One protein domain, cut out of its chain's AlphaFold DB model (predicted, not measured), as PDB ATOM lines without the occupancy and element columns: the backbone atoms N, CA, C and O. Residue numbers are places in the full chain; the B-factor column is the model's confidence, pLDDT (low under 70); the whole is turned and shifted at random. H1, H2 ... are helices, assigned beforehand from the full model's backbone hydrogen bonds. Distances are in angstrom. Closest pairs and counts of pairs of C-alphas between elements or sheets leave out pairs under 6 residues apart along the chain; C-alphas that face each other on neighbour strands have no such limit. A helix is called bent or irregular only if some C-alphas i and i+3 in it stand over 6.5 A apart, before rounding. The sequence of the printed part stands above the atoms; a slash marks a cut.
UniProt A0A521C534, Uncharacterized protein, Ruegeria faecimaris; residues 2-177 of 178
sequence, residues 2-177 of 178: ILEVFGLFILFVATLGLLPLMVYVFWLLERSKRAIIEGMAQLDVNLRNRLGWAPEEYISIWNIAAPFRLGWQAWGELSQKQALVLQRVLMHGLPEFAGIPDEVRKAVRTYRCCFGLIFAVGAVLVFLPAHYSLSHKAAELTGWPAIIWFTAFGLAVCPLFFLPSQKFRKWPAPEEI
ATOM      1  N   ILE A   2     -38.675  12.667  16.055       65.50
ATOM      2  CA  ILE A   2     -39.897  13.518  16.112       65.50
ATOM      3  C   ILE A   2     -39.571  15.024  16.135       65.50
ATOM      4  O   ILE A   2     -40.170  15.793  15.389       65.50
ATOM      5  N   LEU A   3     -38.578  15.439  16.930       59.72
ATOM      6  CA  LEU A   3     -38.147  16.841  17.022       59.72
ATOM      7  C   LEU A   3     -37.540  17.363  15.702       59.72
ATOM      8  O   LEU A   3     -37.775  18.503  15.317       59.72
ATOM      9  N   GLU A   4     -36.807  16.512  14.979       61.03
ATOM     10  CA  GLU A   4     -36.185  16.851  13.688       61.03
ATOM     11  C   GLU A   4     -37.228  16.990  12.577       61.03
ATOM     12  O   GLU A   4     -37.173  17.932  11.790       61.03
ATOM     13  N   VAL A   5     -38.220  16.093  12.543       70.31
ATOM     14  CA  VAL A   5     -39.344  16.167  11.598       70.31
ATOM     15  C   VAL A   5     -40.175  17.427  11.851       70.31
ATOM     16  O   VAL A   5     -40.565  18.105  10.902       70.31
ATOM     17  N   PHE A   6     -40.390  17.797  13.117       70.81
ATOM     18  CA  PHE A   6     -41.092  19.031  13.474       70.81
ATOM     19  C   PHE A   6     -40.288  20.288  13.098       70.81
ATOM     20  O   PHE A   6     -40.849  21.240  12.557       70.81
ATOM     21  N   GLY A   7     -38.966  20.279  13.300       67.12
ATOM     22  CA  GLY A   7     -38.073  21.362  12.869       67.12
ATOM     23  C   GLY A   7     -38.055  21.554  11.348       67.12
ATOM     24  O   GLY A   7     -38.161  22.684  10.869       67.12
ATOM     25  N   LEU A   8     -38.006  20.459  10.580       67.88
ATOM     26  CA  LEU A   8     -38.118  20.488   9.116       67.88
ATOM     27  C   LEU A   8     -39.481  21.008   8.651       67.88
ATOM     28  O   LEU A   8     -39.547  21.787   7.702       67.88
ATOM     29  N   PHE A   9     -40.560  20.627   9.335       72.50
ATOM     30  CA  PHE A   9     -41.899  21.127   9.040       72.50
ATOM     31  C   PHE A   9     -42.009  22.642   9.274       72.50
ATOM     32  O   PHE A   9     -42.505  23.357   8.406       72.50
ATOM     33  N   ILE A  10     -41.475  23.158  10.388       73.00
ATOM     34  CA  ILE A  10     -41.430  24.605  10.658       73.00
ATOM     35  C   ILE A  10     -40.604  25.335   9.593       73.00
ATOM     36  O   ILE A  10     -41.038  26.370   9.093       73.00
ATOM     37  N   LEU A  11     -39.442  24.794   9.211       68.12
ATOM     38  CA  LEU A  11     -38.602  25.368   8.157       68.12
ATOM     39  C   LEU A  11     -39.355  25.427   6.820       68.12
ATOM     40  O   LEU A  11     -39.319  26.449   6.136       68.12
ATOM     41  N   PHE A  12     -40.067  24.357   6.465       73.19
ATOM     42  CA  PHE A  12     -40.867  24.281   5.246       73.19
ATOM     43  C   PHE A  12     -42.005  25.309   5.244       73.19
ATOM     44  O   PHE A  12     -42.144  26.070   4.287       73.19
ATOM     45  N   VAL A  13     -42.768  25.397   6.337       74.19
ATOM     46  CA  VAL A  13     -43.864  26.366   6.488       74.19
ATOM     47  C   VAL A  13     -43.342  27.804   6.472       74.19
ATOM     48  O   VAL A  13     -43.912  28.649   5.783       74.19
ATOM     49  N   ALA A  14     -42.234  28.091   7.161       70.81
ATOM     50  CA  ALA A  14     -41.604  29.409   7.150       70.81
ATOM     51  C   ALA A  14     -41.105  29.789   5.747       70.81
ATOM     52  O   ALA A  14     -41.337  30.905   5.290       70.81
ATOM     53  N   THR A  15     -40.478  28.854   5.029       71.00
ATOM     54  CA  THR A  15     -39.982  29.088   3.664       71.00
ATOM     55  C   THR A  15     -41.131  29.358   2.693       71.00
ATOM     56  O   THR A  15     -41.076  30.323   1.931       71.00
ATOM     57  N   LEU A  16     -42.203  28.560   2.748       77.38
ATOM     58  CA  LEU A  16     -43.394  28.781   1.926       77.38
ATOM     59  C   LEU A  16     -44.117  30.084   2.282       77.38
ATOM     60  O   LEU A  16     -44.565  30.787   1.382       77.38
ATOM     61  N   GLY A  17     -44.196  30.437   3.567       76.31
ATOM     62  CA  GLY A  17     -44.799  31.692   4.021       76.31
ATOM     63  C   GLY A  17     -44.016  32.936   3.589       76.31
ATOM     64  O   GLY A  17     -44.609  33.980   3.327       76.31
ATOM     65  N   LEU A  18     -42.691  32.824   3.456       77.38
ATOM     66  CA  LEU A  18     -41.827  33.905   2.973       77.38
ATOM     67  C   LEU A  18     -41.840  34.050   1.446       77.38
ATOM     68  O   LEU A  18     -41.469  35.104   0.936       77.38
ATOM     69  N   LEU A  19     -42.278  33.033   0.702       78.94
ATOM     70  CA  LEU A  19     -42.222  33.029  -0.760       78.94
ATOM     71  C   LEU A  19     -43.080  34.145  -1.400       78.94
ATOM     72  O   LEU A  19     -42.534  34.891  -2.217       78.94
ATOM     73  N   PRO A  20     -44.353  34.373  -1.008       83.50
ATOM     74  CA  PRO A  20     -45.146  35.497  -1.515       83.50
ATOM     75  C   PRO A  20     -44.532  36.859  -1.177       83.50
ATOM     76  O   PRO A  20     -44.531  37.765  -2.013       83.50
ATOM     77  N   LEU A  21     -43.965  36.994   0.030       81.81
ATOM     78  CA  LEU A  21     -43.261  38.205   0.447       81.81
ATOM     79  C   LEU A  21     -42.042  38.450  -0.448       81.81
ATOM     80  O   LEU A  21     -41.857  39.562  -0.929       81.81
ATOM     81  N   MET A  22     -41.247  37.415  -0.722       80.38
ATOM     82  CA  MET A  22     -40.089  37.521  -1.604       80.38
ATOM     83  C   MET A  22     -40.495  37.889  -3.029       80.38
ATOM     84  O   MET A  22     -39.885  38.784  -3.603       80.38
ATOM     85  N   VAL A  23     -41.551  37.284  -3.583       86.75
ATOM     86  CA  VAL A  23     -42.083  37.656  -4.907       86.75
ATOM     87  C   VAL A  23     -42.466  39.137  -4.944       86.75
ATOM     88  O   VAL A  23     -42.058  39.855  -5.858       86.75
ATOM     89  N   TYR A  24     -43.181  39.623  -3.926       86.50
ATOM     90  CA  TYR A  24     -43.541  41.037  -3.819       86.50
ATOM     91  C   TYR A  24     -42.307  41.946  -3.708       86.50
ATOM     92  O   TYR A  24     -42.214  42.958  -4.405       86.50
ATOM     93  N   VAL A  25     -41.331  41.578  -2.873       84.81
ATOM     94  CA  VAL A  25     -40.088  42.338  -2.684       84.81
ATOM     95  C   VAL A  25     -39.265  42.378  -3.972       84.81
ATOM     96  O   VAL A  25     -38.774  43.448  -4.329       84.81
ATOM     97  N   PHE A  26     -39.150  41.268  -4.706       86.69
ATOM     98  CA  PHE A  26     -38.468  41.222  -6.002       86.69
ATOM     99  C   PHE A  26     -39.168  42.090  -7.047       86.69
ATOM    100  O   PHE A  26     -38.502  42.839  -7.759       86.69
ATOM    101  N   TRP A  27     -40.500  42.052  -7.106       90.38
ATOM    102  CA  TRP A  27     -41.271  42.926  -7.989       90.38
ATOM    103  C   TRP A  27     -41.050  44.410  -7.660       90.38
ATOM    104  O   TRP A  27     -40.832  45.238  -8.548       90.38
ATOM    105  N   LEU A  28     -41.035  44.762  -6.371       88.62
ATOM    106  CA  LEU A  28     -40.811  46.133  -5.918       88.62
ATOM    107  C   LEU A  28     -39.356  46.589  -6.139       88.62
ATOM    108  O   LEU A  28     -39.108  47.740  -6.514       88.62
ATOM    109  N   LEU A  29     -38.388  45.685  -5.958       87.56
ATOM    110  CA  LEU A  29     -36.978  45.897  -6.291       87.56
ATOM    111  C   LEU A  29     -36.817  46.184  -7.786       87.56
ATOM    112  O   LEU A  29     -36.107  47.109  -8.171       87.56
ATOM    113  N   GLU A  30     -37.501  45.423  -8.633       89.44
ATOM    114  CA  GLU A  30     -37.448  45.597 -10.075       89.44
ATOM    115  C   GLU A  30     -38.045  46.940 -10.508       89.44
ATOM    116  O   GLU A  30     -37.411  47.713 -11.231       89.44
ATOM    117  N   ARG A  31     -39.242  47.258 -10.007       91.94
ATOM    118  CA  ARG A  31     -39.915  48.527 -10.291       91.94
ATOM    119  C   ARG A  31     -39.079  49.723  -9.842       91.94
ATOM    120  O   ARG A  31     -38.982  50.712 -10.566       91.94
ATOM    121  N   SER A  32     -38.465  49.637  -8.663       89.06
ATOM    122  CA  SER A  32     -37.595  50.699  -8.151       89.06
ATOM    123  C   SER A  32     -36.296  50.819  -8.947       89.06
ATOM    124  O   SER A  32     -35.936  51.930  -9.324       89.06
ATOM    125  N   LYS A  33     -35.644  49.702  -9.297       91.25
ATOM    126  CA  LYS A  33     -34.480  49.683 -10.197       91.25
ATOM    127  C   LYS A  33     -34.792  50.386 -11.521       91.25
ATOM    128  O   LYS A  33     -34.004  51.214 -11.971       91.25
ATOM    129  N   ARG A  34     -35.936  50.070 -12.129       91.12
ATOM    130  CA  ARG A  34     -36.384  50.675 -13.386       91.12
ATOM    131  C   ARG A  34     -36.562  52.185 -13.261       91.12
ATOM    132  O   ARG A  34     -35.957  52.918 -14.033       91.12
ATOM    133  N   ALA A  35     -37.294  52.639 -12.243       90.88
ATOM    134  CA  ALA A  35     -37.508  54.064 -11.988       90.88
ATOM    135  C   ALA A  35     -36.195  54.830 -11.743       90.88
ATOM    136  O   ALA A  35     -36.059  55.970 -12.178       90.88
ATOM    137  N   ILE A  36     -35.210  54.204 -11.087       90.31
ATOM    138  CA  ILE A  36     -33.877  54.792 -10.888       90.31
ATOM    139  C   ILE A  36     -33.151  54.952 -12.222       90.31
ATOM    140  O   ILE A  36     -32.629  56.027 -12.502       90.31
ATOM    141  N   ILE A  37     -33.106  53.896 -13.039       89.94
ATOM    142  CA  ILE A  37     -32.361  53.925 -14.300       89.94
ATOM    143  C   ILE A  37     -33.015  54.870 -15.306       89.94
ATOM    144  O   ILE A  37     -32.329  55.725 -15.855       89.94
ATOM    145  N   GLU A  38     -34.327  54.765 -15.506       89.88
ATOM    146  CA  GLU A  38     -35.064  55.628 -16.435       89.88
ATOM    147  C   GLU A  38     -35.059  57.089 -15.961       89.88
ATOM    148  O   GLU A  38     -34.826  57.991 -16.761       89.88
ATOM    149  N   GLY A  39     -35.218  57.336 -14.655       86.56
ATOM    150  CA  GLY A  39     -35.165  58.685 -14.090       86.56
ATOM    151  C   GLY A  39     -33.789  59.342 -14.217       86.56
ATOM    152  O   GLY A  39     -33.692  60.533 -14.493       86.56
ATOM    153  N   MET A  40     -32.712  58.567 -14.078       85.38
ATOM    154  CA  MET A  40     -31.354  59.066 -14.303       85.38
ATOM    155  C   MET A  40     -31.025  59.208 -15.790       85.38
ATOM    156  O   MET A  40     -30.235  60.079 -16.143       85.38
ATOM    157  N   ALA A  41     -31.634  58.408 -16.670       84.44
ATOM    158  CA  ALA A  41     -31.463  58.514 -18.117       84.44
ATOM    159  C   ALA A  41     -32.076  59.796 -18.711       84.44
ATOM    160  O   ALA A  41     -31.625  60.241 -19.763       84.44
ATOM    161  N   GLN A  42     -33.051  60.408 -18.028       84.31
ATOM    162  CA  GLN A  42     -33.646  61.697 -18.406       84.31
ATOM    163  C   GLN A  42     -32.731  62.902 -18.137       84.31
ATOM    164  O   GLN A  42     -33.016  64.002 -18.608       84.31
ATOM    165  N   LEU A  43     -31.643  62.721 -17.382       83.56
ATOM    166  CA  LEU A  43     -30.654  63.774 -17.160       83.56
ATOM    167  C   LEU A  43     -29.879  64.083 -18.447       83.56
ATOM    168  O   LEU A  43     -29.638  63.198 -19.274       83.56
ATOM    169  N   ASP A  44     -29.417  65.331 -18.571       85.12
ATOM    170  CA  ASP A  44     -28.577  65.748 -19.696       85.12
ATOM    171  C   ASP A  44     -27.363  64.816 -19.859       85.12
ATOM    172  O   ASP A  44     -26.760  64.355 -18.883       85.12
ATOM    173  N   VAL A  45     -26.996  64.534 -21.109       83.81
ATOM    174  CA  VAL A  45     -25.900  63.624 -21.478       83.81
ATOM    175  C   VAL A  45     -24.594  64.068 -20.816       83.81
ATOM    176  O   VAL A  45     -23.866  63.241 -20.265       83.81
ATOM    177  N   ASN A  46     -24.327  65.378 -20.783       83.12
ATOM    178  CA  ASN A  46     -23.126  65.922 -20.151       83.12
ATOM    179  C   ASN A  46     -23.112  65.680 -18.638       83.12
ATOM    180  O   ASN A  46     -22.079  65.312 -18.077       83.12
ATOM    181  N   LEU A  47     -24.263  65.832 -17.980       81.88
ATOM    182  CA  LEU A  47     -24.392  65.600 -16.546       81.88
ATOM    183  C   LEU A  47     -24.238  64.110 -16.208       81.88
ATOM    184  O   LEU A  47     -23.530  63.769 -15.261       81.88
ATOM    185  N   ARG A  48     -24.821  63.214 -17.016       84.25
ATOM    186  CA  ARG A  48     -24.638  61.759 -16.874       84.25
ATOM    187  C   ARG A  48     -23.173  61.357 -17.012       84.25
ATOM    188  O   ARG A  48     -22.656  60.648 -16.148       84.25
ATOM    189  N   ASN A  49     -22.487  61.878 -18.030       83.50
ATOM    190  CA  ASN A  49     -21.064  61.623 -18.247       83.50
ATOM    191  C   ASN A  49     -20.211  62.111 -17.068       83.50
ATOM    192  O   ASN A  49     -19.366  61.364 -16.575       83.50
ATOM    193  N   ARG A  50     -20.479  63.318 -16.547       81.44
ATOM    194  CA  ARG A  50     -19.787  63.871 -15.368       81.44
ATOM    195  C   ARG A  50     -20.021  63.037 -14.107       81.44
ATOM    196  O   ARG A  50     -19.089  62.795 -13.348       81.44
ATOM    197  N   LEU A  51     -21.236  62.527 -13.905       81.88
ATOM    198  CA  LEU A  51     -21.570  61.628 -12.794       81.88
ATOM    199  C   LEU A  51     -20.959  60.218 -12.947       81.88
ATOM    200  O   LEU A  51     -20.990  59.419 -12.003       81.88
ATOM    201  N   GLY A  52     -20.406  59.886 -14.117       80.12
ATOM    202  CA  GLY A  52     -19.988  58.527 -14.457       80.12
ATOM    203  C   GLY A  52     -21.178  57.566 -14.537       80.12
ATOM    204  O   GLY A  52     -21.053  56.396 -14.171       80.12
ATOM    205  N   TRP A  53     -22.344  58.075 -14.939       83.69
ATOM    206  CA  TRP A  53     -23.549  57.294 -15.167       83.69
ATOM    207  C   TRP A  53     -23.486  56.654 -16.557       83.69
ATOM    208  O   TRP A  53     -23.764  57.299 -17.562       83.69
ATOM    209  N   ALA A  54     -23.099  55.381 -16.607       77.62
ATOM    210  CA  ALA A  54     -22.971  54.618 -17.848       77.62
ATOM    211  C   ALA A  54     -24.256  53.938 -18.386       77.62
ATOM    212  O   ALA A  54     -24.305  53.691 -19.588       77.62
ATOM    213  N   PRO A  55     -25.267  53.548 -17.575       76.50
ATOM    214  CA  PRO A  55     -26.398  52.797 -18.109       76.50
ATOM    215  C   PRO A  55     -27.407  53.719 -18.801       76.50
ATOM    216  O   PRO A  55     -28.036  54.563 -18.160       76.50
ATOM    217  N   GLU A  56     -27.573  53.521 -20.107       72.81
ATOM    218  CA  GLU A  56     -28.549  54.239 -20.936       72.81
ATOM    219  C   GLU A  56     -29.930  53.582 -20.899       72.81
ATOM    220  O   GLU A  56     -30.942  54.269 -20.802       72.81
ATOM    221  N   GLU A  57     -29.965  52.249 -20.908       79.94
ATOM    222  CA  GLU A  57     -31.199  51.470 -20.903       79.94
ATOM    223  C   GLU A  57     -31.301  50.596 -19.660       79.94
ATOM    224  O   GLU A  57     -30.299  50.121 -19.119       79.94
ATOM    225  N   TYR A  58     -32.538  50.353 -19.229       83.62
ATOM    226  CA  TYR A  58     -32.871  49.386 -18.192       83.62
ATOM    227  C   TYR A  58     -32.910  47.958 -18.765       83.62
ATOM    228  O   TYR A  58     -33.523  47.695 -19.794       83.62
ATOM    229  N   ILE A  59     -32.311  47.008 -18.044       82.38
ATOM    230  CA  ILE A  59     -32.330  45.578 -18.366       82.38
ATOM    231  C   ILE A  59     -32.953  44.868 -17.177       82.38
ATOM    232  O   ILE A  59     -32.450  44.943 -16.050       82.38
ATOM    233  N   SER A  60     -34.066  44.186 -17.429       81.75
ATOM    234  CA  SER A  60     -34.727  43.391 -16.402       81.75
ATOM    235  C   SER A  60     -33.905  42.159 -16.047       81.75
ATOM    236  O   SER A  60     -33.354  41.488 -16.918       81.75
ATOM    237  N   ILE A  61     -33.883  41.849 -14.752       73.31
ATOM    238  CA  ILE A  61     -33.367  40.581 -14.225       73.31
ATOM    239  C   ILE A  61     -34.186  39.374 -14.713       73.31
ATOM    240  O   ILE A  61     -33.661  38.270 -14.756       73.31
ATOM    241  N   TRP A  62     -35.437  39.587 -15.135       77.31
ATOM    242  CA  TRP A  62     -36.314  38.551 -15.688       77.31
ATOM    243  C   TRP A  62     -36.228  38.432 -17.207       77.31
ATOM    244  O   TRP A  62     -36.903  37.590 -17.796       77.31
ATOM    245  N   ASN A  63     -35.420  39.261 -17.876       79.88
ATOM    246  CA  ASN A  63     -35.282  39.185 -19.325       79.88
ATOM    247  C   ASN A  63     -34.302  38.074 -19.728       79.88
ATOM    248  O   ASN A  63     -33.169  38.331 -20.131       79.88
ATOM    249  N   ILE A  64     -34.771  36.829 -19.635       74.88
ATOM    250  CA  ILE A  64     -34.009  35.612 -19.965       74.88
ATOM    251  C   ILE A  64     -33.630  35.574 -21.459       74.88
ATOM    252  O   ILE A  64     -32.646  34.945 -21.836       74.88
ATOM    253  N   ALA A  65     -34.363  36.292 -22.317       78.56
ATOM    254  CA  ALA A  65     -34.075  36.398 -23.747       78.56
ATOM    255  C   ALA A  65     -32.990  37.442 -24.086       78.56
ATOM    256  O   ALA A  65     -32.469  37.448 -25.204       78.56
ATOM    257  N   ALA A  66     -32.620  38.324 -23.148       75.12
ATOM    258  CA  ALA A  66     -31.652  39.395 -23.397       75.12
ATOM    259  C   ALA A  66     -30.264  38.900 -23.856       75.12
ATOM    260  O   ALA A  66     -29.750  39.473 -24.820       75.12
ATOM    261  N   PRO A  67     -29.674  37.837 -23.269       75.44
ATOM    262  CA  PRO A  67     -28.391  37.298 -23.728       75.44
ATOM    263  C   PRO A  67     -28.449  36.761 -25.162       75.44
ATOM    264  O   PRO A  67     -27.482  36.895 -25.904       75.44
ATOM    265  N   PHE A  68     -29.589  36.198 -25.578       82.12
ATOM    266  CA  PHE A  68     -29.777  35.664 -26.930       82.12
ATOM    267  C   PHE A  68     -29.980  36.766 -27.976       82.12
ATOM    268  O   PHE A  68     -29.561  36.606 -29.117       82.12
ATOM    269  N   ARG A  69     -30.592  37.897 -27.595       81.44
ATOM    270  CA  ARG A  69     -30.828  39.034 -28.500       81.44
ATOM    271  C   ARG A  69     -29.604  39.939 -28.661       81.44
ATOM    272  O   ARG A  69     -29.364  40.447 -29.747       81.44
ATOM    273  N   LEU A  70     -28.877  40.187 -27.571       79.12
ATOM    274  CA  LEU A  70     -27.753  41.134 -27.525       79.12
ATOM    275  C   LEU A  70     -26.390  40.444 -27.685       79.12
ATOM    276  O   LEU A  70     -25.396  41.105 -27.972       79.12
ATOM    277  N   GLY A  71     -26.335  39.127 -27.480       85.12
ATOM    278  CA  GLY A  71     -25.094  38.386 -27.287       85.12
ATOM    279  C   GLY A  71     -24.636  38.415 -25.825       85.12
ATOM    280  O   GLY A  71     -24.788  39.412 -25.113       85.12
ATOM    281  N   TRP A  72     -24.045  37.305 -25.370       83.38
ATOM    282  CA  TRP A  72     -23.603  37.110 -23.982       83.38
ATOM    283  C   TRP A  72     -22.663  38.207 -23.477       83.38
ATOM    284  O   TRP A  72     -22.799  38.660 -22.343       83.38
ATOM    285  N   GLN A  73     -21.732  38.653 -24.322       84.69
ATOM    286  CA  GLN A  73     -20.723  39.642 -23.950       84.69
ATOM    287  C   GLN A  73     -21.333  41.038 -23.749       84.69
ATOM    288  O   GLN A  73     -21.101  41.659 -22.715       84.69
ATOM    289  N   ALA A  74     -22.177  41.494 -24.680       82.81
ATOM    290  CA  ALA A  74     -22.847  42.791 -24.572       82.81
ATOM    291  C   ALA A  74     -23.858  42.816 -23.415       82.81
ATOM    292  O   ALA A  74     -23.928  43.789 -22.666       82.81
ATOM    293  N   TRP A  75     -24.606  41.724 -23.214       83.56
ATOM    294  CA  TRP A  75     -25.493  41.589 -22.059       83.56
ATOM    295  C   TRP A  75     -24.719  41.633 -20.734       83.56
ATOM    296  O   TRP A  75     -25.122  42.350 -19.816       83.56
ATOM    297  N   GLY A  76     -23.597  40.912 -20.649       81.94
ATOM    298  CA  GLY A  76     -22.729  40.908 -19.473       81.94
ATOM    299  C   GLY A  76     -22.196  42.303 -19.146       81.94
ATOM    300  O   GLY A  76     -22.296  42.746 -18.003       81.94
ATOM    301  N   GLU A  77     -21.713  43.033 -20.154       84.81
ATOM    302  CA  GLU A  77     -21.188  44.388 -19.977       84.81
ATOM    303  C   GLU A  77     -22.271  45.376 -19.510       84.81
ATOM    304  O   GLU A  77     -22.061  46.138 -18.562       84.81
ATOM    305  N   LEU A  78     -23.456  45.346 -20.128       82.88
ATOM    306  CA  LEU A  78     -24.575  46.212 -19.741       82.88
ATOM    307  C   LEU A  78     -25.082  45.891 -18.329       82.88
ATOM    308  O   LEU A  78     -25.328  46.800 -17.531       82.88
ATOM    309  N   SER A  79     -25.193  44.603 -17.998       82.81
ATOM    310  CA  SER A  79     -25.577  44.136 -16.663       82.81
ATOM    311  C   SER A  79     -24.572  44.599 -15.606       82.81
ATOM    312  O   SER A  79     -24.961  45.142 -14.570       82.81
ATOM    313  N   GLN A  80     -23.273  44.488 -15.896       83.44
ATOM    314  CA  GLN A  80     -22.210  44.939 -15.002       83.44
ATOM    315  C   GLN A  80     -22.245  46.458 -14.788       83.44
ATOM    316  O   GLN A  80     -22.167  46.916 -13.646       83.44
ATOM    317  N   LYS A  81     -22.418  47.253 -15.853       83.88
ATOM    318  CA  LYS A  81     -22.553  48.719 -15.755       83.88
ATOM    319  C   LYS A  81     -23.738  49.116 -14.873       83.88
ATOM    320  O   LYS A  81     -23.590  49.966 -13.995       83.88
ATOM    321  N   GLN A  82     -24.895  48.477 -15.057       86.56
ATOM    322  CA  GLN A  82     -26.058  48.706 -14.195       86.56
ATOM    323  C   GLN A  82     -25.790  48.314 -12.744       86.56
ATOM    324  O   GLN A  82     -26.127  49.076 -11.841       86.56
ATOM    325  N   ALA A  83     -25.189  47.144 -12.515       83.50
ATOM    326  CA  ALA A  83     -24.895  46.652 -11.177       83.50
ATOM    327  C   ALA A  83     -23.979  47.617 -10.413       83.50
ATOM    328  O   ALA A  83     -24.300  47.992  -9.288       83.50
ATOM    329  N   LEU A  84     -22.901  48.096 -11.042       82.94
ATOM    330  CA  LEU A  84     -21.960  49.042 -10.432       82.94
ATOM    331  C   LEU A  84     -22.635  50.354 -10.025       82.94
ATOM    332  O   LEU A  84     -22.402  50.880  -8.934       82.94
ATOM    333  N   VAL A  85     -23.492  50.887 -10.893       85.75
ATOM    334  CA  VAL A  85     -24.189  52.146 -10.632       85.75
ATOM    335  C   VAL A  85     -25.263  51.981  -9.556       85.75
ATOM    336  O   VAL A  85     -25.346  52.803  -8.645       85.75
ATOM    337  N   LEU A  86     -26.042  50.900  -9.590       86.31
ATOM    338  CA  LEU A  86     -27.029  50.602  -8.550       86.31
ATOM    339  C   LEU A  86     -26.371  50.330  -7.196       86.31
ATOM    340  O   LEU A  86     -26.892  50.758  -6.169       86.31
ATOM    341  N   GLN A  87     -25.201  49.693  -7.185       83.38
ATOM    342  CA  GLN A  87     -24.404  49.512  -5.978       83.38
ATOM    343  C   GLN A  87     -23.913  50.859  -5.430       83.38
ATOM    344  O   GLN A  87     -23.998  51.101  -4.227       83.38
ATOM    345  N   ARG A  88     -23.488  51.789  -6.296       83.81
ATOM    346  CA  ARG A  88     -23.177  53.165  -5.878       83.81
ATOM    347  C   ARG A  88     -24.403  53.861  -5.278       83.81
ATOM    348  O   ARG A  88     -24.275  54.492  -4.233       83.81
ATOM    349  N   VAL A  89     -25.582  53.713  -5.884       86.81
ATOM    350  CA  VAL A  89     -26.847  54.269  -5.366       86.81
ATOM    351  C   VAL A  89     -27.239  53.643  -4.021       86.81
ATOM    352  O   VAL A  89     -27.694  54.348  -3.120       86.81
ATOM    353  N   LEU A  90     -27.023  52.340  -3.845       84.75
ATOM    354  CA  LEU A  90     -27.262  51.627  -2.589       84.75
ATOM    355  C   LEU A  90     -26.395  52.184  -1.445       84.75
ATOM    356  O   LEU A  90     -26.893  52.353  -0.329       84.75
ATOM    357  N   MET A  91     -25.128  52.494  -1.744       82.44
ATOM    358  CA  MET A  91     -24.125  52.953  -0.776       82.44
ATOM    359  C   MET A  91     -24.186  54.454  -0.486       82.44
ATOM    360  O   MET A  91     -24.117  54.866   0.669       82.44
ATOM    361  N   HIS A  92     -24.304  55.277  -1.527       81.62
ATOM    362  CA  HIS A  92     -24.157  56.733  -1.440       81.62
ATOM    363  C   HIS A  92     -25.442  57.503  -1.756       81.62
ATOM    364  O   HIS A  92     -25.451  58.725  -1.658       81.62
ATOM    365  N   GLY A  93     -26.532  56.819  -2.114       85.00
ATOM    366  CA  GLY A  93     -27.758  57.476  -2.559       85.00
ATOM    367  C   GLY A  93     -27.604  58.124  -3.936       85.00
ATOM    368  O   GLY A  93     -26.730  57.753  -4.722       85.00
ATOM    369  N   LEU A  94     -28.478  59.082  -4.240       84.94
ATOM    370  CA  LEU A  94     -28.444  59.859  -5.485       84.94
ATOM    371  C   LEU A  94     -27.704  61.185  -5.288       84.94
ATOM    372  O   LEU A  94     -27.714  61.714  -4.177       84.94
ATOM    373  N   PRO A  95     -27.111  61.752  -6.352       81.69
ATOM    374  CA  PRO A  95     -26.513  63.080  -6.288       81.69
ATOM    375  C   PRO A  95     -27.596  64.143  -6.052       81.69
ATOM    376  O   PRO A  95     -28.551  64.260  -6.817       81.69
ATOM    377  N   GLU A  96     -27.459  64.932  -4.987       74.56
ATOM    378  CA  GLU A  96     -28.506  65.871  -4.556       74.56
ATOM    379  C   GLU A  96     -28.719  67.040  -5.527       74.56
ATOM    380  O   GLU A  96     -29.841  67.529  -5.652       74.56
ATOM    381  N   PHE A  97     -27.661  67.425  -6.241       70.31
ATOM    382  CA  PHE A  97     -27.574  68.596  -7.119       70.31
ATOM    383  C   PHE A  97     -28.074  68.352  -8.551       70.31
ATOM    384  O   PHE A  97     -28.178  69.293  -9.329       70.31
ATOM    385  N   ALA A  98     -28.383  67.108  -8.928       70.75
ATOM    386  CA  ALA A  98     -28.674  66.748 -10.317       70.75
ATOM    387  C   ALA A  98     -30.126  67.033 -10.761       70.75
ATOM    388  O   ALA A  98     -30.553  66.522 -11.787       70.75
ATOM    389  N   GLY A  99     -30.911  67.803  -9.994       75.44
ATOM    390  CA  GLY A  99     -32.305  68.115 -10.355       75.44
ATOM    391  C   GLY A  99     -33.215  66.881 -10.445       75.44
ATOM    392  O   GLY A  99     -34.198  66.883 -11.176       75.44
ATOM    393  N   ILE A 100     -32.867  65.806  -9.731       83.00
ATOM    394  CA  ILE A 100     -33.542  64.510  -9.846       83.00
ATOM    395  C   ILE A 100     -34.953  64.576  -9.231       83.00
ATOM    396  O   ILE A 100     -35.058  64.984  -8.064       83.00
ATOM    397  N   PRO A 101     -35.998  64.095  -9.942       85.62
ATOM    398  CA  PRO A 101     -37.367  64.062  -9.437       85.62
ATOM    399  C   PRO A 101     -37.513  63.287  -8.120       85.62
ATOM    400  O   PRO A 101     -36.866  62.257  -7.898       85.62
ATOM    401  N   ASP A 102     -38.435  63.730  -7.267       86.81
ATOM    402  CA  ASP A 102     -38.688  63.105  -5.963       86.81
ATOM    403  C   ASP A 102     -39.159  61.651  -6.066       86.81
ATOM    404  O   ASP A 102     -38.873  60.834  -5.186       86.81
ATOM    405  N   GLU A 103     -39.823  61.285  -7.163       88.25
ATOM    406  CA  GLU A 103     -40.234  59.906  -7.432       88.25
ATOM    407  C   GLU A 103     -39.035  58.957  -7.518       88.25
ATOM    408  O   GLU A 103     -39.063  57.861  -6.954       88.25
ATOM    409  N   VAL A 104     -37.943  59.404  -8.141       88.31
ATOM    410  CA  VAL A 104     -36.693  58.644  -8.256       88.31
ATOM    411  C   VAL A 104     -36.026  58.534  -6.883       88.31
ATOM    412  O   VAL A 104     -35.550  57.466  -6.497       88.31
ATOM    413  N   ARG A 105     -36.062  59.604  -6.076       87.00
ATOM    414  CA  ARG A 105     -35.560  59.580  -4.690       87.00
ATOM    415  C   ARG A 105     -36.351  58.603  -3.820       87.00
ATOM    416  O   ARG A 105     -35.760  57.847  -3.043       87.00
ATOM    417  N   LYS A 106     -37.678  58.569  -3.971       88.69
ATOM    418  CA  LYS A 106     -38.551  57.590  -3.313       88.69
ATOM    419  C   LYS A 106     -38.228  56.172  -3.784       88.69
ATOM    420  O   LYS A 106     -38.097  55.283  -2.946       88.69
ATOM    421  N   ALA A 107     -38.015  55.976  -5.086       88.94
ATOM    422  CA  ALA A 107     -37.608  54.694  -5.647       88.94
ATOM    423  C   ALA A 107     -36.283  54.199  -5.052       88.94
ATOM    424  O   ALA A 107     -36.188  53.024  -4.719       88.94
ATOM    425  N   VAL A 108     -35.302  55.073  -4.808       88.44
ATOM    426  CA  VAL A 108     -34.049  54.686  -4.133       88.44
ATOM    427  C   VAL A 108     -34.271  54.221  -2.705       88.44
ATOM    428  O   VAL A 108     -33.700  53.208  -2.308       88.44
ATOM    429  N   ARG A 109     -35.115  54.903  -1.925       86.56
ATOM    430  CA  ARG A 109     -35.445  54.439  -0.565       86.56
ATOM    431  C   ARG A 109     -36.075  53.048  -0.605       86.56
ATOM    432  O   ARG A 109     -35.650  52.169   0.141       86.56
ATOM    433  N   THR A 110     -37.023  52.839  -1.517       86.62
ATOM    434  CA  THR A 110     -37.658  51.535  -1.733       86.62
ATOM    435  C   THR A 110     -36.641  50.480  -2.164       86.62
ATOM    436  O   THR A 110     -36.616  49.401  -1.586       86.62
ATOM    437  N   TYR A 111     -35.752  50.800  -3.106       85.88
ATOM    438  CA  TYR A 111     -34.704  49.902  -3.588       85.88
ATOM    439  C   TYR A 111     -33.774  49.447  -2.457       85.88
ATOM    440  O   TYR A 111     -33.538  48.253  -2.291       85.88
ATOM    441  N   ARG A 112     -33.301  50.386  -1.624       84.38
ATOM    442  CA  ARG A 112     -32.450  50.087  -0.458       84.38
ATOM    443  C   ARG A 112     -33.186  49.230   0.577       84.38
ATOM    444  O   ARG A 112     -32.597  48.298   1.115       84.38
ATOM    445  N   CYS A 113     -34.466  49.518   0.822       81.81
ATOM    446  CA  CYS A 113     -35.308  48.731   1.722       81.81
ATOM    447  C   CYS A 113     -35.484  47.293   1.211       81.81
ATOM    448  O   CYS A 113     -35.206  46.346   1.941       81.81
ATOM    449  N   CYS A 114     -35.848  47.119  -0.064       82.62
ATOM    450  CA  CYS A 114     -35.967  45.803  -0.691       82.62
ATOM    451  C   CYS A 114     -34.648  45.028  -0.654       82.62
ATOM    452  O   CYS A 114     -34.650  43.844  -0.334       82.62
ATOM    453  N   PHE A 115     -33.520  45.686  -0.938       81.88
ATOM    454  CA  PHE A 115     -32.203  45.056  -0.861       81.88
ATOM    455  C   PHE A 115     -31.897  44.560   0.560       81.88
ATOM    456  O   PHE A 115     -31.476  43.418   0.735       81.88
ATOM    457  N   GLY A 116     -32.171  45.382   1.578       75.12
ATOM    458  CA  GLY A 116     -32.029  44.994   2.981       75.12
ATOM    459  C   GLY A 116     -32.934  43.823   3.375       75.12
ATOM    460  O   GLY A 116     -32.480  42.913   4.061       75.12
ATOM    461  N   LEU A 117     -34.183  43.801   2.899       74.56
ATOM    462  CA  LEU A 117     -35.117  42.695   3.138       74.56
ATOM    463  C   LEU A 117     -34.650  41.392   2.484       74.56
ATOM    464  O   LEU A 117     -34.658  40.354   3.140       74.56
ATOM    465  N   ILE A 118     -34.196  41.437   1.228       78.88
ATOM    466  CA  ILE A 118     -33.644  40.261   0.535       78.88
ATOM    467  C   ILE A 118     -32.430  39.729   1.293       78.88
ATOM    468  O   ILE A 118     -32.318  38.522   1.503       78.88
ATOM    469  N   PHE A 119     -31.548  40.622   1.744       74.62
ATOM    470  CA  PHE A 119     -30.390  40.240   2.541       74.62
ATOM    471  C   PHE A 119     -30.798  39.614   3.879       74.62
ATOM    472  O   PHE A 119     -30.279  38.564   4.239       74.62
ATOM    473  N   ALA A 120     -31.758  40.208   4.592       69.75
ATOM    474  CA  ALA A 120     -32.256  39.681   5.858       69.75
ATOM    475  C   ALA A 120     -32.901  38.295   5.693       69.75
ATOM    476  O   ALA A 120     -32.622  37.393   6.480       69.75
ATOM    477  N   VAL A 121     -33.712  38.090   4.652       71.50
ATOM    478  CA  VAL A 121     -34.322  36.783   4.368       71.50
ATOM    479  C   VAL A 121     -33.262  35.760   3.962       71.50
ATOM    480  O   VAL A 121     -33.263  34.650   4.486       71.50
ATOM    481  N   GLY A 122     -32.327  36.127   3.082       71.19
ATOM    482  CA  GLY A 122     -31.211  35.261   2.693       71.19
ATOM    483  C   GLY A 122     -30.349  34.859   3.893       71.19
ATOM    484  O   GLY A 122     -30.019  33.687   4.049       71.19
ATOM    485  N   ALA A 123     -30.068  35.808   4.787       70.31
ATOM    486  CA  ALA A 123     -29.416  35.551   6.062       70.31
ATOM    487  C   ALA A 123     -30.209  34.517   6.872       70.31
ATOM    488  O   ALA A 123     -29.656  33.479   7.212       70.31
ATOM    489  N   VAL A 124     -31.505  34.727   7.121       68.81
ATOM    490  CA  VAL A 124     -32.339  33.764   7.864       68.81
ATOM    491  C   VAL A 124     -32.313  32.374   7.219       68.81
ATOM    492  O   VAL A 124     -32.132  31.390   7.928       68.81
ATOM    493  N   LEU A 125     -32.421  32.276   5.891       68.75
ATOM    494  CA  LEU A 125     -32.417  30.998   5.169       68.75
ATOM    495  C   LEU A 125     -31.075  30.258   5.222       68.75
ATOM    496  O   LEU A 125     -31.071  29.034   5.157       68.75
ATOM    497  N   VAL A 126     -29.949  30.960   5.355       67.19
ATOM    498  CA  VAL A 126     -28.627  30.337   5.553       67.19
ATOM    499  C   VAL A 126     -28.384  30.031   7.035       67.19
ATOM    500  O   VAL A 126     -27.855  28.974   7.379       67.19
ATOM    501  N   PHE A 127     -28.811  30.926   7.928       63.50
ATOM    502  CA  PHE A 127     -28.567  30.839   9.365       63.50
ATOM    503  C   PHE A 127     -29.469  29.836  10.083       63.50
ATOM    504  O   PHE A 127     -28.991  29.202  11.020       63.50
ATOM    505  N   LEU A 128     -30.725  29.631   9.667       64.19
ATOM    506  CA  LEU A 128     -31.609  28.634  10.292       64.19
ATOM    507  C   LEU A 128     -31.081  27.199  10.106       64.19
ATOM    508  O   LEU A 128     -30.942  26.485  11.097       64.19
ATOM    509  N   PRO A 129     -30.741  26.746   8.884       61.66
ATOM    510  CA  PRO A 129     -30.193  25.407   8.671       61.66
ATOM    511  C   PRO A 129     -28.814  25.250   9.311       61.66
ATOM    512  O   PRO A 129     -28.532  24.214   9.915       61.66
ATOM    513  N   ALA A 130     -27.979  26.295   9.241       63.34
ATOM    514  CA  ALA A 130     -26.714  26.334   9.961       63.34
ATOM    515  C   ALA A 130     -26.942  26.193  11.470       63.34
ATOM    516  O   ALA A 130     -26.241  25.420  12.101       63.34
ATOM    517  N   HIS A 131     -27.961  26.836  12.048       60.69
ATOM    518  CA  HIS A 131     -28.338  26.632  13.442       60.69
ATOM    519  C   HIS A 131     -28.709  25.189  13.723       60.69
ATOM    520  O   HIS A 131     -28.159  24.604  14.650       60.69
ATOM    521  N   TYR A 132     -29.592  24.578  12.942       60.59
ATOM    522  CA  TYR A 132     -29.965  23.181  13.171       60.59
ATOM    523  C   TYR A 132     -28.773  22.214  13.042       60.59
ATOM    524  O   TYR A 132     -28.673  21.272  13.820       60.59
ATOM    525  N   SER A 133     -27.834  22.470  12.125       60.34
ATOM    526  CA  SER A 133     -26.678  21.593  11.883       60.34
ATOM    527  C   SER A 133     -25.487  21.839  12.826       60.34
ATOM    528  O   SER A 133     -24.852  20.890  13.286       60.34
ATOM    529  N   LEU A 134     -25.181  23.105  13.139       54.19
ATOM    530  CA  LEU A 134     -24.044  23.514  13.973       54.19
ATOM    531  C   LEU A 134     -24.395  23.625  15.452       54.19
ATOM    532  O   LEU A 134     -23.501  23.409  16.255       54.19
ATOM    533  N   SER A 135     -25.635  23.923  15.860       53.88
ATOM    534  CA  SER A 135     -25.962  24.021  17.299       53.88
ATOM    535  C   SER A 135     -25.722  22.705  18.040       53.88
ATOM    536  O   SER A 135     -25.216  22.735  19.157       53.88
ATOM    537  N   HIS A 136     -25.962  21.561  17.391       54.62
ATOM    538  CA  HIS A 136     -25.645  20.252  17.959       54.62
ATOM    539  C   HIS A 136     -24.137  20.001  18.110       54.62
ATOM    540  O   HIS A 136     -23.740  19.336  19.054       54.62
ATOM    541  N   LYS A 137     -23.288  20.542  17.224       53.28
ATOM    542  CA  LYS A 137     -21.831  20.292  17.235       53.28
ATOM    543  C   LYS A 137     -21.010  21.388  17.930       53.28
ATOM    544  O   LYS A 137     -19.981  21.108  18.527       53.28
ATOM    545  N   ALA A 138     -21.438  22.646  17.851       48.06
ATOM    546  CA  ALA A 138     -20.714  23.812  18.360       48.06
ATOM    547  C   ALA A 138     -20.984  24.083  19.849       48.06
ATOM    548  O   ALA A 138     -20.089  24.576  20.541       48.06
ATOM    549  N   ALA A 139     -22.177  23.735  20.353       51.97
ATOM    550  CA  ALA A 139     -22.491  23.818  21.780       51.97
ATOM    551  C   ALA A 139     -21.638  22.840  22.608       51.97
ATOM    552  O   ALA A 139     -21.191  23.199  23.694       51.97
ATOM    553  N   GLU A 140     -21.342  21.656  22.062       52.62
ATOM    554  CA  GLU A 140     -20.459  20.662  22.693       52.62
ATOM    555  C   GLU A 140     -18.980  21.082  22.689       52.62
ATOM    556  O   GLU A 140     -18.246  20.756  23.617       52.62
ATOM    557  N   LEU A 141     -18.534  21.827  21.672       51.62
ATOM    558  CA  LEU A 141     -17.116  22.164  21.477       51.62
ATOM    559  C   LEU A 141     -16.677  23.496  22.099       51.62
ATOM    560  O   LEU A 141     -15.507  23.639  22.442       51.62
ATOM    561  N   THR A 142     -17.566  24.489  22.207       54.12
ATOM    562  CA  THR A 142     -17.157  25.866  22.562       54.12
ATOM    563  C   THR A 142     -17.823  26.423  23.814       54.12
ATOM    564  O   THR A 142     -17.318  27.392  24.370       54.12
ATOM    565  N   GLY A 143     -18.938  25.846  24.279       54.91
ATOM    566  CA  GLY A 143     -19.689  26.338  25.446       54.91
ATOM    567  C   GLY A 143     -20.347  27.715  25.264       54.91
ATOM    568  O   GLY A 143     -20.934  28.243  26.207       54.91
ATOM    569  N   TRP A 144     -20.257  28.320  24.076       51.53
ATOM    570  CA  TRP A 144     -20.820  29.641  23.796       51.53
ATOM    571  C   TRP A 144     -22.230  29.514  23.204       51.53
ATOM    572  O   TRP A 144     -22.464  28.641  22.361       51.53
ATOM    573  N   PRO A 145     -23.178  30.394  23.583       56.91
ATOM    574  CA  PRO A 145     -24.505  30.421  22.984       56.91
ATOM    575  C   PRO A 145     -24.406  30.615  21.473       56.91
ATOM    576  O   PRO A 145     -23.716  31.520  21.001       56.91
ATOM    577  N   ALA A 146     -25.146  29.808  20.713       54.34
ATOM    578  CA  ALA A 146     -25.116  29.836  19.254       54.34
ATOM    579  C   ALA A 146     -25.382  31.253  18.687       54.34
ATOM    580  O   ALA A 146     -24.768  31.644  17.699       54.34
ATOM    581  N   ILE A 147     -26.187  32.067  19.389       52.78
ATOM    582  CA  ILE A 147     -26.419  33.504  19.134       52.78
ATOM    583  C   ILE A 147     -25.135  34.310  18.883       52.78
ATOM    584  O   ILE A 147     -25.140  35.148  17.982       52.78
ATOM    585  N   ILE A 148     -24.046  34.052  19.614       57.06
ATOM    586  CA  ILE A 148     -22.797  34.824  19.505       57.06
ATOM    587  C   ILE A 148     -22.053  34.478  18.210       57.06
ATOM    588  O   ILE A 148     -21.594  35.369  17.494       57.06
ATOM    589  N   TRP A 149     -22.017  33.194  17.845       56.03
ATOM    590  CA  TRP A 149     -21.492  32.753  16.551       56.03
ATOM    591  C   TRP A 149     -22.324  33.307  15.386       56.03
ATOM    592  O   TRP A 149     -21.759  33.721  14.375       56.03
ATOM    593  N   PHE A 150     -23.650  33.407  15.546       56.44
ATOM    594  CA  PHE A 150     -24.537  34.005  14.539       56.44
ATOM    595  C   PHE A 150     -24.312  35.503  14.352       56.44
ATOM    596  O   PHE A 150     -24.288  35.971  13.213       56.44
ATOM    597  N   THR A 151     -24.115  36.258  15.438       55.28
ATOM    598  CA  THR A 151     -23.825  37.696  15.326       55.28
ATOM    599  C   THR A 151     -22.464  37.920  14.676       55.28
ATOM    600  O   THR A 151     -22.350  38.758  13.784       55.28
ATOM    601  N   ALA A 152     -21.455  37.129  15.050       56.03
ATOM    602  CA  ALA A 152     -20.119  37.208  14.471       56.03
ATOM    603  C   ALA A 152     -20.099  36.834  12.978       56.03
ATOM    604  O   ALA A 152     -19.470  37.530  12.186       56.03
ATOM    605  N   PHE A 153     -20.822  35.788  12.561       55.62
ATOM    606  CA  PHE A 153     -20.876  35.383  11.153       55.62
ATOM    607  C   PHE A 153     -21.716  36.349  10.306       55.62
ATOM    608  O   PHE A 153     -21.307  36.698   9.204       55.62
ATOM    609  N   GLY A 154     -22.842  36.858  10.821       52.97
ATOM    610  CA  GLY A 154     -23.601  37.931  10.166       52.97
ATOM    611  C   GLY A 154     -22.763  39.199   9.968       52.97
ATOM    612  O   GLY A 154     -22.737  39.760   8.872       52.97
ATOM    613  N   LEU A 155     -21.994  39.590  10.991       54.62
ATOM    614  CA  LEU A 155     -21.034  40.697  10.920       54.62
ATOM    615  C   LEU A 155     -19.831  40.409  10.014       54.62
ATOM    616  O   LEU A 155     -19.274  41.355   9.474       54.62
ATOM    617  N   ALA A 156     -19.434  39.148   9.819       53.00
ATOM    618  CA  ALA A 156     -18.338  38.763   8.926       53.00
ATOM    619  C   ALA A 156     -18.775  38.655   7.453       53.00
ATOM    620  O   ALA A 156     -18.005  38.989   6.553       53.00
ATOM    621  N   VAL A 157     -20.022  38.245   7.194       52.78
ATOM    622  CA  VAL A 157     -20.579  38.097   5.839       52.78
ATOM    623  C   VAL A 157     -21.104  39.417   5.278       52.78
ATOM    624  O   VAL A 157     -20.968  39.647   4.077       52.78
ATOM    625  N   CYS A 158     -21.626  40.327   6.111       47.41
ATOM    626  CA  CYS A 158     -21.989  41.682   5.673       47.41
ATOM    627  C   CYS A 158     -20.849  42.361   4.874       47.41
ATOM    628  O   CYS A 158     -21.085  42.750   3.730       47.41
ATOM    629  N   PRO A 159     -19.604  42.438   5.384       49.75
ATOM    630  CA  PRO A 159     -18.459  42.977   4.659       49.75
ATOM    631  C   PRO A 159     -18.142  42.263   3.348       49.75
ATOM    632  O   PRO A 159     -17.649  42.926   2.451       49.75
ATOM    633  N   LEU A 160     -18.418  40.960   3.203       46.38
ATOM    634  CA  LEU A 160     -18.128  40.193   1.981       46.38
ATOM    635  C   LEU A 160     -19.076  40.548   0.820       46.38
ATOM    636  O   LEU A 160     -18.652  40.544  -0.331       46.38
ATOM    637  N   PHE A 161     -20.326  40.933   1.100       48.59
ATOM    638  CA  PHE A 161     -21.235  41.506   0.091       48.59
ATOM    639  C   PHE A 161     -20.957  42.990  -0.188       48.59
ATOM    640  O   PHE A 161     -21.247  43.490  -1.276       48.59
ATOM    641  N   PHE A 162     -20.365  43.684   0.785       48.78
ATOM    642  CA  PHE A 162     -19.849  45.043   0.639       48.78
ATOM    643  C   PHE A 162     -18.369  45.086   0.227       48.78
ATOM    644  O   PHE A 162     -17.798  46.180   0.181       48.78
ATOM    645  N   LEU A 163     -17.739  43.940  -0.090       40.91
ATOM    646  CA  LEU A 163     -16.327  43.903  -0.458       40.91
ATOM    647  C   LEU A 163     -16.176  44.705  -1.750       40.91
ATOM    648  O   LEU A 163     -16.800  44.376  -2.765       40.91
ATOM    649  N   PRO A 164     -15.386  45.784  -1.718       42.12
ATOM    650  CA  PRO A 164     -15.316  46.735  -2.801       42.12
ATOM    651  C   PRO A 164     -14.491  46.117  -3.918       42.12
ATOM    652  O   PRO A 164     -13.271  46.257  -3.954       42.12
ATOM    653  N   SER A 165     -15.150  45.432  -4.852       44.31
ATOM    654  CA  SER A 165     -14.480  44.957  -6.065       44.31
ATOM    655  C   SER A 165     -13.982  46.124  -6.923       44.31
ATOM    656  O   SER A 165     -13.060  45.944  -7.712       44.31
ATOM    657  N   GLN A 166     -14.497  47.341  -6.708       43.78
ATOM    658  CA  GLN A 166     -13.897  48.588  -7.172       43.78
ATOM    659  C   GLN A 166     -14.083  49.685  -6.123       43.78
ATOM    660  O   GLN A 166     -15.137  49.776  -5.501       43.78
ATOM    661  N   LYS A 167     -13.061  50.530  -5.925       47.94
ATOM    662  CA  LYS A 167     -13.134  51.760  -5.120       47.94
ATOM    663  C   LYS A 167     -14.434  52.498  -5.465       47.94
ATOM    664  O   LYS A 167     -14.523  53.094  -6.538       47.94
ATOM    665  N   PHE A 168     -15.445  52.439  -4.596       55.84
ATOM    666  CA  PHE A 168     -16.711  53.131  -4.822       55.84
ATOM    667  C   PHE A 168     -16.441  54.628  -4.777       55.84
ATOM    668  O   PHE A 168     -16.333  55.243  -3.719       55.84
ATOM    669  N   ARG A 169     -16.237  55.207  -5.960       61.94
ATOM    670  CA  ARG A 169     -16.063  56.642  -6.124       61.94
ATOM    671  C   ARG A 169     -17.370  57.286  -5.663       61.94
ATOM    672  O   ARG A 169     -18.430  56.969  -6.213       61.94
ATOM    673  N   LYS A 170     -17.291  58.136  -4.633       72.94
ATOM    674  CA  LYS A 170     -18.391  59.032  -4.259       72.94
ATOM    675  C   LYS A 170     -18.840  59.797  -5.504       72.94
ATOM    676  O   LYS A 170     -18.060  59.956  -6.449       72.94
ATOM    677  N   TRP A 171     -20.088  60.258  -5.509       78.44
ATOM    678  CA  TRP A 171     -20.515  61.191  -6.544       78.44
ATOM    679  C   TRP A 171     -19.550  62.384  -6.574       78.44
ATOM    680  O   TRP A 171     -19.129  62.821  -5.496       78.44
ATOM    681  N   PRO A 172     -19.162  62.863  -7.770       75.06
ATOM    682  CA  PRO A 172     -18.304  64.032  -7.873       75.06
ATOM    683  C   PRO A 172     -18.950  65.209  -7.144       75.06
ATOM    684  O   PRO A 172     -20.182  65.306  -7.060       75.06
ATOM    685  N   ALA A 173     -18.118  66.063  -6.553       73.44
ATOM    686  CA  ALA A 173     -18.620  67.222  -5.830       73.44
ATOM    687  C   ALA A 173     -19.286  68.203  -6.817       73.44
ATOM    688  O   ALA A 173     -18.882  68.259  -7.978       73.44
ATOM    689  N   PRO A 174     -20.260  69.024  -6.383       61.19
ATOM    690  CA  PRO A 174     -20.907  70.012  -7.255       61.19
ATOM    691  C   PRO A 174     -19.907  70.961  -7.936       61.19
ATOM    692  O   PRO A 174     -20.138  71.433  -9.045       61.19
ATOM    693  N   GLU A 175     -18.780  71.223  -7.271       63.59
ATOM    694  CA  GLU A 175     -17.686  72.075  -7.746       63.59
ATOM    695  C   GLU A 175     -16.904  71.452  -8.912       63.59
ATOM    696  O   GLU A 175     -16.409  72.176  -9.768       63.59
ATOM    697  N   GLU A 176     -16.860  70.120  -8.994       60.41
ATOM    698  CA  GLU A 176     -16.205  69.362 -10.069       60.41
ATOM    699  C   GLU A 176     -17.113  69.197 -11.306       60.41
ATOM    700  O   GLU A 176     -16.695  68.645 -12.322       60.41
ATOM    701  N   ILE A 177     -18.373  69.644 -11.211       57.81
ATOM    702  CA  ILE A 177     -19.438  69.434 -12.206       57.81
ATOM    703  C   ILE A 177     -19.854  70.766 -12.851       57.81
ATOM    704  O   ILE A 177     -20.838  70.797 -13.585       57.81
TER     705      ILE A 177
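AT A GLANCE: This is residues 2 to 177 of the 178 residues of an uncharacterized protein of Ruegeria faecimaris (UniProt A0A521C534). What is the main picture? Two long helices, H1 and H5, run opposite ways along the length of a loose, elongated body, and H6 folds back along the last part of H5. Toward the other end H4 crosses H5 with little H3 at its tip, and short H2 and H7 lie near each other at that end. What is it made of? The printed part has 176 residues with seven named helices, H1 to H7 in chain order, and no named strand; the class is all helix. How large is it? It is loose, with a radius of gyration of the C-alphas of 20.5 A, and spans 64 by 37 by 33 A.

HOW THE PARTS SIT: How does H1, residues 2 to 41, run? By its hydrogen bonds it was assigned as one helix, but it is bent, C-alphas 17 and 20 being 6.7 A apart; its arms H1a, residues 2 to 17, and H1b, residues 20 to 41, stand at a tilt of 36 degrees, only just steep. What is the hub? It is H5, residues 102 to 142, whose residues 103 to 118 touch H1b, opposite ways at a steep tilt of 41 degrees, closest at the C-alphas of Ser 32 and Ala 107, 4.7 A. H4, residues 72 to 92, touches H5 about perpendicular at 88 degrees, closest at the C-alphas of Leu 90 and Arg 112, 5.8 A. H6, residues 146 to 161, makes a hairpin with H5 at a steep tilt of 43 degrees, closest at the C-alphas of Ser 135 and Ala 146, 6.2 A. What of the short helices? H3, residues 66 to 70, touches H4 only at the corner, closest at the C-alphas of Pro 67 and Trp 75, 5.4 A. H2, residues 45 to 51, and H7, residues 174 to 177, are close but not clearly touching, with the C-alphas of Arg 50 and Ile 177 6.4 A apart. Are the backbones complete? Every O i to N i+4 pair is within hydrogen-bond range in H1a, H1b, H2, H3 and H4, against 32 of 37 in H5 and 10 of 12 in H6; H7 is too short for such a pair.

IN THESE COORDINATES: Where are the ends? H1a begins at C-alpha 2, (-39.897, 13.518, 16.112), and H7 ends at C-alpha 177, (-19.438, 69.434, -12.206). How long are the longer elements? First to last C-alpha, H1a measures 22.4 A, H1b 31.5 A, H4 29.9 A, H5 51.6 A and H6 22.8 A. Is H5 straight? It has a kink of 61 degrees near residue 134 and is neither bent nor irregular, but only just: C-alphas 133 and 136 are 6.3 A apart.

THE WHOLE: Is anything cut or long? The printed part has no cut; the links H2 to H3 and H6 to H7 are long, and the C-alphas of Ile 2 and Glu 175, the two farthest apart, are 67.0 A apart. What stands free, and where is confidence low? Residues 139 to 144 stand free, of which 139 to 142 belong to H5. The mean pLDDT of the printed part is 73.5, and 57 residues are under 70, among them residues 124 to 169.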